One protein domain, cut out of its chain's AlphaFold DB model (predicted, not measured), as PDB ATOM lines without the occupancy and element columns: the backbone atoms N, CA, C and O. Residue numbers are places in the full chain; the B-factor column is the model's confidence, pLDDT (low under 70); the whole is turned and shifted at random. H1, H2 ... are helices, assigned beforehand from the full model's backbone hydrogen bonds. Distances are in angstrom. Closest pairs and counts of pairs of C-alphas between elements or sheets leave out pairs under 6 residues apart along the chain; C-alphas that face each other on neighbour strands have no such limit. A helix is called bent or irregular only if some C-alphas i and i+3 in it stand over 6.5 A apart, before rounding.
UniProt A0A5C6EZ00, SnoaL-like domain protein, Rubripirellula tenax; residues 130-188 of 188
ATOM      1  N   LYS A 130      94.512  41.261  68.091       96.25
ATOM      2  CA  LYS A 130      94.863  42.383  68.981       96.25
ATOM      3  C   LYS A 130      96.021  42.079  69.934       96.25
ATOM      4  O   LYS A 130      96.691  43.013  70.368       96.25
ATOM      5  N   SER A 131      96.231  40.816  70.294       95.12
ATOM      6  CA  SER A 131      97.354  40.388  71.134       95.12
ATOM      7  C   SER A 131      98.671  40.270  70.357       95.12
ATOM      8  O   SER A 131      99.737  40.285  70.977       95.12
ATOM      9  N   GLY A 132      98.596  40.168  69.023       96.00
ATOM     10  CA  GLY A 132      99.714  39.841  68.136       96.00
ATOM     11  C   GLY A 132     100.008  38.340  68.033       96.00
ATOM     12  O   GLY A 132     100.889  37.952  67.274       96.00
ATOM     13  N   GLU A 133      99.279  37.503  68.774       96.75
ATOM     14  CA  GLU A 133      99.452  36.049  68.797       96.75
ATOM     15  C   GLU A 133      98.489  35.374  67.814       96.75
ATOM     16  O   GLU A 133      97.335  35.786  67.686       96.75
ATOM     17  N   ASP A 134      98.931  34.318  67.132       96.50
ATOM     18  CA  ASP A 134      98.074  33.572  66.200       96.50
ATOM     19  C   ASP A 134      96.907  32.894  66.945       96.50
ATOM     20  O   ASP A 134      97.122  32.295  67.999       96.50
ATOM     21  N   MET A 135      95.687  32.925  66.390       97.31
ATOM     22  CA  MET A 135      94.504  32.260  66.959       97.31
ATOM     23  C   MET A 135      94.675  30.755  67.196       97.31
ATOM     24  O   MET A 135      94.005  30.200  68.064       97.31
ATOM     25  N   VAL A 136      95.542  30.093  66.427       96.12
ATOM     26  CA  VAL A 136      95.839  28.661  66.570       96.12
ATOM     27  C   VAL A 136      97.237  28.383  67.123       96.12
ATOM     28  O   VAL A 136      97.594  27.220  67.324       96.12
ATOM     29  N   GLY A 137      97.999  29.431  67.447       94.25
ATOM     30  CA  GLY A 137      99.332  29.336  68.042       94.25
ATOM     31  C   GLY A 137      99.354  28.645  69.413       94.25
ATOM     32  O   GLY A 137      98.314  28.319  69.978       94.25
ATOM     33  N   GLY A 138     100.555  28.395  69.941       92.31
ATOM     34  CA  GLY A 138     100.775  27.654  71.193       92.31
ATOM     35  C   GLY A 138     101.049  26.152  70.985       92.31
ATOM     36  O   GLY A 138     101.070  25.683  69.847       92.31
ATOM     37  N   PRO A 139     101.258  25.360  72.053       91.38
ATOM     38  CA  PRO A 139     101.660  23.952  71.935       91.38
ATOM     39  C   PRO A 139     100.601  23.090  71.242       91.38
ATOM     40  O   PRO A 139      99.458  23.095  71.682       91.38
ATOM     41  N   SER A 140     100.952  22.352  70.188       90.44
ATOM     42  CA  SER A 140     100.047  21.412  69.498       90.44
ATOM     43  C   SER A 140      99.956  20.051  70.200       90.44
ATOM     44  O   SER A 140      98.909  19.404  70.192       90.44
ATOM     45  N   ASP A 141     101.054  19.632  70.831       88.69
ATOM     46  CA  ASP A 141     101.161  18.346  71.513       88.69
ATOM     47  C   ASP A 141     100.630  18.421  72.945       88.69
ATOM     48  O   ASP A 141     100.922  19.355  73.701       88.69
ATOM     49  N   VAL A 142      99.889  17.389  73.351       85.81
ATOM     50  CA  VAL A 142      99.394  17.272  74.722       85.81
ATOM     51  C   VAL A 142     100.462  16.658  75.616       85.81
ATOM     52  O   VAL A 142     100.943  15.548  75.390       85.81
ATOM     53  N   ASN A 143     100.829  17.385  76.670       87.88
ATOM     54  CA  ASN A 143     101.773  16.891  77.659       87.88
ATOM     55  C   ASN A 143     101.098  15.871  78.590       87.88
ATOM     56  O   ASN A 143     100.545  16.235  79.622       87.88
ATOM     57  N   MET A 144     101.215  14.585  78.266       84.38
ATOM     58  CA  MET A 144     100.629  13.486  79.049       84.38
ATOM     59  C   MET A 144     101.263  13.273  80.437       84.38
ATOM     60  O   MET A 144     100.792  12.430  81.194       84.38
ATOM     61  N   SER A 145     102.332  14.001  80.785       89.25
ATOM     62  CA  SER A 145     102.962  13.914  82.114       89.25
ATOM     63  C   SER A 145     102.320  14.821  83.168       89.25
ATOM     64  O   SER A 145     102.669  14.723  84.345       89.25
ATOM     65  N   VAL A 146     101.404  15.709  82.766       89.50
ATOM     66  CA  VAL A 146     100.728  16.628  83.690       89.50
ATOM     67  C   VAL A 146      99.650  15.915  84.501       89.50
ATOM     68  O   VAL A 146      98.991  14.992  84.026       89.50
ATOM     69  N   ASP A 147      99.422  16.393  85.723       93.38
ATOM     70  CA  ASP A 147      98.303  15.937  86.541       93.38
ATOM     71  C   ASP A 147      96.985  16.533  86.009       93.38
ATOM     72  O   ASP A 147      96.640  17.701  86.237       93.38
ATOM     73  N   THR A 148      96.239  15.716  85.266       92.50
ATOM     74  CA  THR A 148      94.948  16.108  84.692       92.50
ATOM     75  C   THR A 148      93.876  16.311  85.765       92.50
ATOM     76  O   THR A 148      92.991  17.149  85.587       92.50
ATOM     77  N   ALA A 149      93.950  15.612  86.903       94.44
ATOM     78  CA  ALA A 149      93.011  15.787  88.010       94.44
ATOM     79  C   ALA A 149      93.234  17.129  88.718       94.44
ATOM     80  O   ALA A 149      92.265  17.836  89.015       94.44
ATOM     81  N   ALA A 150      94.495  17.522  88.916       96.06
ATOM     82  CA  ALA A 150      94.841  18.845  89.426       96.06
ATOM     83  C   ALA A 150      94.395  19.955  88.460       96.06
ATOM     84  O   ALA A 150      93.764  20.920  88.887       96.06
ATOM     85  N   SER A 151      94.630  19.782  87.154       94.31
ATOM     86  CA  SER A 151      94.223  20.754  86.124       94.31
ATOM     87  C   SER A 151      92.703  20.961  86.098       94.31
ATOM     88  O   SER A 151      92.222  22.094  86.130       94.31
ATOM     89  N   LYS A 152      91.925  19.869  86.127       95.44
ATOM     90  CA  LYS A 152      90.456  19.925  86.202       95.44
ATOM     91  C   LYS A 152      89.966  20.585  87.491       95.44
ATOM     92  O   LYS A 152      89.024  21.373  87.446       95.44
ATOM     93  N   SER A 153      90.615  20.302  88.620       97.75
ATOM     94  CA  SER A 153      90.280  20.930  89.905       97.75
ATOM     95  C   SER A 153      90.520  22.442  89.871       97.75
ATOM     96  O   SER A 153      89.650  23.199  90.289       97.75
ATOM     97  N   LEU A 154      91.639  22.890  89.288       97.38
ATOM     98  CA  LEU A 154      91.961  24.312  89.136       97.38
ATOM     99  C   LEU A 154      90.909  25.054  88.293       97.38
ATOM    100  O   LEU A 154      90.420  26.105  88.704       97.38
ATOM    101  N   VAL A 155      90.513  24.490  87.145       96.81
ATOM    102  CA  VAL A 155      89.486  25.083  86.263       96.81
ATOM    103  C   VAL A 155      88.110  25.114  86.938       96.81
ATOM    104  O   VAL A 155      87.375  26.101  86.809       96.81
ATOM    105  N   LEU A 156      87.753  24.066  87.687       97.88
ATOM    106  CA  LEU A 156      86.507  24.020  88.455       97.88
ATOM    107  C   LEU A 156      86.479  25.103  89.542       97.88
ATOM    108  O   LEU A 156      85.480  25.807  89.686       97.88
ATOM    109  N   GLU A 157      87.571  25.256  90.289       98.38
ATOM    110  CA  GLU A 157      87.693  26.279  91.327       98.38
ATOM    111  C   GLU A 157      87.641  27.697  90.756       98.38
ATOM    112  O   GLU A 157      86.945  28.538  91.328       98.38
ATOM    113  N   TYR A 158      88.305  27.943  89.621       98.31
ATOM    114  CA  TYR A 158      88.206  29.204  88.884       98.31
ATOM    115  C   TYR A 158      86.755  29.500  88.492       98.31
ATOM    116  O   TYR A 158      86.228  30.570  88.799       98.31
ATOM    117  N   THR A 159      86.081  28.531  87.868       98.00
ATOM    118  CA  THR A 159      84.688  28.678  87.422       98.00
ATOM    119  C   THR A 159      83.767  29.005  88.594       98.00
ATOM    120  O   THR A 159      82.940  29.910  88.506       98.00
ATOM    121  N   LYS A 160      83.932  28.307  89.719       98.31
ATOM    122  CA  LYS A 160      83.115  28.532  90.910       98.31
ATOM    123  C   LYS A 160      83.393  29.896  91.547       98.31
ATOM    124  O   LYS A 160      82.481  30.705  91.672       98.31
ATOM    125  N   GLN A 161      84.637  30.161  91.933       98.44
ATOM    126  CA  GLN A 161      84.974  31.343  92.733       98.44
ATOM    127  C   GLN A 161      84.909  32.627  91.898       98.44
ATOM    128  O   GLN A 161      84.325  33.624  92.316       98.44
ATOM    129  N   VAL A 162      85.478  32.617  90.690       98.19
ATOM    130  CA  VAL A 162      85.615  33.838  89.883       98.19
ATOM    131  C   VAL A 162      84.381  34.096  89.021       98.19
ATOM    132  O   VAL A 162      83.939  35.241  88.949       98.19
ATOM    133  N   LEU A 163      83.820  33.070  88.367       97.12
ATOM    134  CA  LEU A 163      82.712  33.268  87.420       97.12
ATOM    135  C   LEU A 163      81.331  33.196  88.080       97.12
ATOM    136  O   LEU A 163      80.469  34.005  87.753       97.12
ATOM    137  N   GLN A 164      81.104  32.245  88.993       97.94
ATOM    138  CA  GLN A 164      79.793  32.060  89.633       97.94
ATOM    139  C   GLN A 164      79.630  32.914  90.895       97.94
ATOM    140  O   GLN A 164      78.605  33.571  91.061       97.94
ATOM    141  N   GLU A 165      80.632  32.926  91.777       98.38
ATOM    142  CA  GLU A 165      80.616  33.685  93.040       98.38
ATOM    143  C   GLU A 165      81.113  35.135  92.875       98.38
ATOM    144  O   GLU A 165      81.030  35.927  93.813       98.38
ATOM    145  N   ALA A 166      81.575  35.502  91.672       98.19
ATOM    146  CA  ALA A 166      82.046  36.841  91.307       98.19
ATOM    147  C   ALA A 166      83.204  37.376  92.179       98.19
ATOM    148  O   ALA A 166      83.402  38.587  92.317       98.19
ATOM    149  N   GLU A 167      84.023  36.493  92.753       98.25
ATOM    150  CA  GLU A 167      85.200  36.861  93.542       98.25
ATOM    151  C   GLU A 167      86.389  37.237  92.640       98.25
ATOM    152  O   GLU A 167      87.465  36.646  92.705       98.25
ATOM    153  N   HIS A 168      86.219  38.252  91.789       97.50
ATOM    154  CA  HIS A 168      87.210  38.652  90.779       97.50
ATOM    155  C   HIS A 168      88.590  39.007  91.354       97.50
ATOM    156  O   HIS A 168      89.597  38.847  90.673       97.50
ATOM    157  N   HIS A 169      88.662  39.406  92.627       97.56
ATOM    158  CA  HIS A 169      89.923  39.643  93.341       97.56
ATOM    159  C   HIS A 169      90.806  38.387  93.492       97.56
ATOM    160  O   HIS A 169      91.947  38.498  93.929       97.56
ATOM    161  N   LYS A 170      90.292  37.191  93.172       97.69
ATOM    162  CA  LYS A 170      91.036  35.922  93.202       97.69
ATOM    163  C   LYS A 170      91.635  35.527  91.849       97.69
ATOM    164  O   LYS A 170      92.256  34.471  91.779       97.69
ATOM    165  N   ILE A 171      91.442  36.316  90.789       96.06
ATOM    166  CA  ILE A 171      91.800  35.931  89.415       96.06
ATOM    167  C   ILE A 171      93.287  35.577  89.249       96.06
ATOM    168  O   ILE A 171      93.597  34.573  88.609       96.06
ATOM    169  N   ASP A 172      94.179  36.294  89.936       96.25
ATOM    170  CA  ASP A 172      95.639  36.088  89.893       96.25
ATOM    171  C   ASP A 172      96.081  34.731  90.473       96.25
ATOM    172  O   ASP A 172      97.225  34.314  90.322       96.25
ATOM    173  N   ARG A 173      95.180  34.002  91.145       96.44
ATOM    174  CA  ARG A 173      95.437  32.626  91.601       96.44
ATOM    175  C   ARG A 173      95.267  31.586  90.497       96.44
ATOM    176  O   ARG A 173      95.709  30.454  90.671       96.44
ATOM    177  N   PHE A 174      94.563  31.939  89.426       96.62
ATOM    178  CA  PHE A 174      94.136  31.016  88.375       96.62
ATOM    179  C   PHE A 174      94.706  31.371  87.004       96.62
ATOM    180  O   PHE A 174      94.785  30.501  86.140       96.62
ATOM    181  N   ILE A 175      95.083  32.632  86.795       93.81
ATOM    182  CA  ILE A 175      95.616  33.131  85.532       93.81
ATOM    183  C   ILE A 175      97.078  33.517  85.732       93.81
ATOM    184  O   ILE A 175      97.402  34.267  86.648       93.81
ATOM    185  N   SER A 176      97.949  32.986  84.876       93.75
ATOM    186  CA  SER A 176      99.372  33.316  84.895       93.75
ATOM    187  C   SER A 176      99.623  34.747  84.416       93.75
ATOM    188  O   SER A 176      98.942  35.220  83.505       93.75
ATOM    189  N   GLU A 177     100.634  35.414  84.977       92.44
ATOM    190  CA  GLU A 177     101.059  36.761  84.552       92.44
ATOM    191  C   GLU A 177     101.548  36.794  83.091       92.44
ATOM    192  O   GLU A 177     101.518  37.842  82.448       92.44
ATOM    193  N   ASP A 178     101.977  35.650  82.555       92.81
ATOM    194  CA  ASP A 178     102.430  35.466  81.175       92.81
ATOM    195  C   ASP A 178     101.370  34.811  80.266       92.81
ATOM    196  O   ASP A 178     101.714  34.193  79.257       92.81
ATOM    197  N   LEU A 179     100.077  34.951  80.602       93.06
ATOM    198  CA  LEU A 179      98.969  34.457  79.777       93.06
ATOM    199  C   LEU A 179      99.122  34.899  78.311       93.06
ATOM    200  O   LEU A 179      99.144  36.087  77.989       93.06
ATOM    201  N   VAL A 180      99.117  33.919  77.409       93.44
ATOM    202  CA  VAL A 180      99.080  34.146  75.962       93.44
ATOM    203  C   VAL A 180      97.623  34.166  75.497       93.44
ATOM    204  O   VAL A 180      96.887  33.194  75.670       93.44
ATOM    205  N   GLN A 181      97.191  35.286  74.915       94.00
ATOM    206  CA  GLN A 181      95.821  35.476  74.435       94.00
ATOM    207  C   GLN A 181      95.709  35.165  72.940       94.00
ATOM    208  O   GLN A 181      96.278  35.881  72.120       94.00
ATOM    209  N   HIS A 182      94.906  34.163  72.583       94.12
ATOM    210  CA  HIS A 182      94.681  33.742  71.193       94.12
ATOM    211  C   HIS A 182      93.365  34.272  70.591       94.12
ATOM    212  O   HIS A 182      93.148  34.186  69.385       94.12
ATOM    213  N   ALA A 183      92.461  34.850  71.388       92.62
ATOM    214  CA  ALA A 183      91.216  35.411  70.873       92.62
ATOM    215  C   ALA A 183      91.484  36.666  70.027       92.62
ATOM    216  O   ALA A 183      91.956  37.680  70.537       92.62
ATOM    217  N   GLY A 184      91.084  36.646  68.751       91.38
ATOM    218  CA  GLY A 184      91.409  37.722  67.805       91.38
ATOM    219  C   GLY A 184      90.982  39.130  68.246       91.38
ATOM    220  O   GLY A 184      91.653  40.112  67.930       91.38
ATOM    221  N   ALA A 185      89.892  39.241  69.011       93.44
ATOM    222  CA  ALA A 185      89.326  40.518  69.448       93.44
ATOM    223  C   ALA A 185      89.857  41.045  70.796       93.44
ATOM    224  O   ALA A 185      89.527  42.186  71.153       93.44
ATOM    225  N   ILE A 186      90.642  40.254  71.535       90.94
ATOM    226  CA  ILE A 186      91.122  40.571  72.889       90.94
ATOM    227  C   ILE A 186      92.626  40.872  72.829       90.94
ATOM    228  O   ILE A 186      93.381  40.160  72.174       90.94
ATOM    229  N   GLY A 187      93.045  41.976  73.456       88.19
ATOM    230  CA  GLY A 187      94.458  42.361  73.554       88.19
ATOM    231  C   GLY A 187      95.215  41.579  74.631       88.19
ATOM    232  O   GLY A 187      94.657  40.667  75.239       88.19
ATOM    233  N   ARG A 188      96.479  41.955  74.850       79.31
ATOM    234  CA  ARG A 188      97.256  41.519  76.020       79.31
ATOM    235  C   ARG A 188      96.740  42.171  77.299       79.31
ATOM    236  O   ARG A 188      96.293  43.339  77.208       79.31
TER     237      ARG A 188
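What this domain is: This is residues 130 to 188 of the 188 residues of the protein "SnoaL-like domain protein" of Rubripirellula tenax (UniProt A0A5C6EZ00). With little regular structure, the domain is an open frame: residues 130 to 147 form one side and cross to the long helix H1 on the other. Short H2 folds back beside the end of H1, and residues 174 to 188 return toward the first residues. The 59 printed residues hold H1 then H2, all helix by class, with 23 residues in named elements. The whole is loose, radius of gyration of the C-alphas 13.6 A, spanning 31 by 30 by 17 A.

Where its parts are: H1, residues 148 to 164, runs 22.6 A from C-alpha 148 at (94.948, 16.108, 84.692). H2, residues 168 to 173, is irregular, with C-alphas 169 and 172 7.6 A apart; it ends at C-alpha 173 (95.437, 32.626, 91.601).

How they stand to each other: H1 and H2 form a helical hairpin over a tight link. H1 touches H2 with residues 158 to 162 alone; the closest C-alphas, of Val 162 and His 168, are 5.1 A apart. They run opposite ways at a shallow tilt of 18 degrees. In H1 every O i to N i+4 pair is within hydrogen-bond range; in H2 0 of 2 are, and 2 of 3 O i to N i+3 pairs.

The domain as a whole: Residues 139 to 153, of which 148 to 153 belong to H1, stand free. The printed part has no cut, and no printed residue is under pLDDT 70.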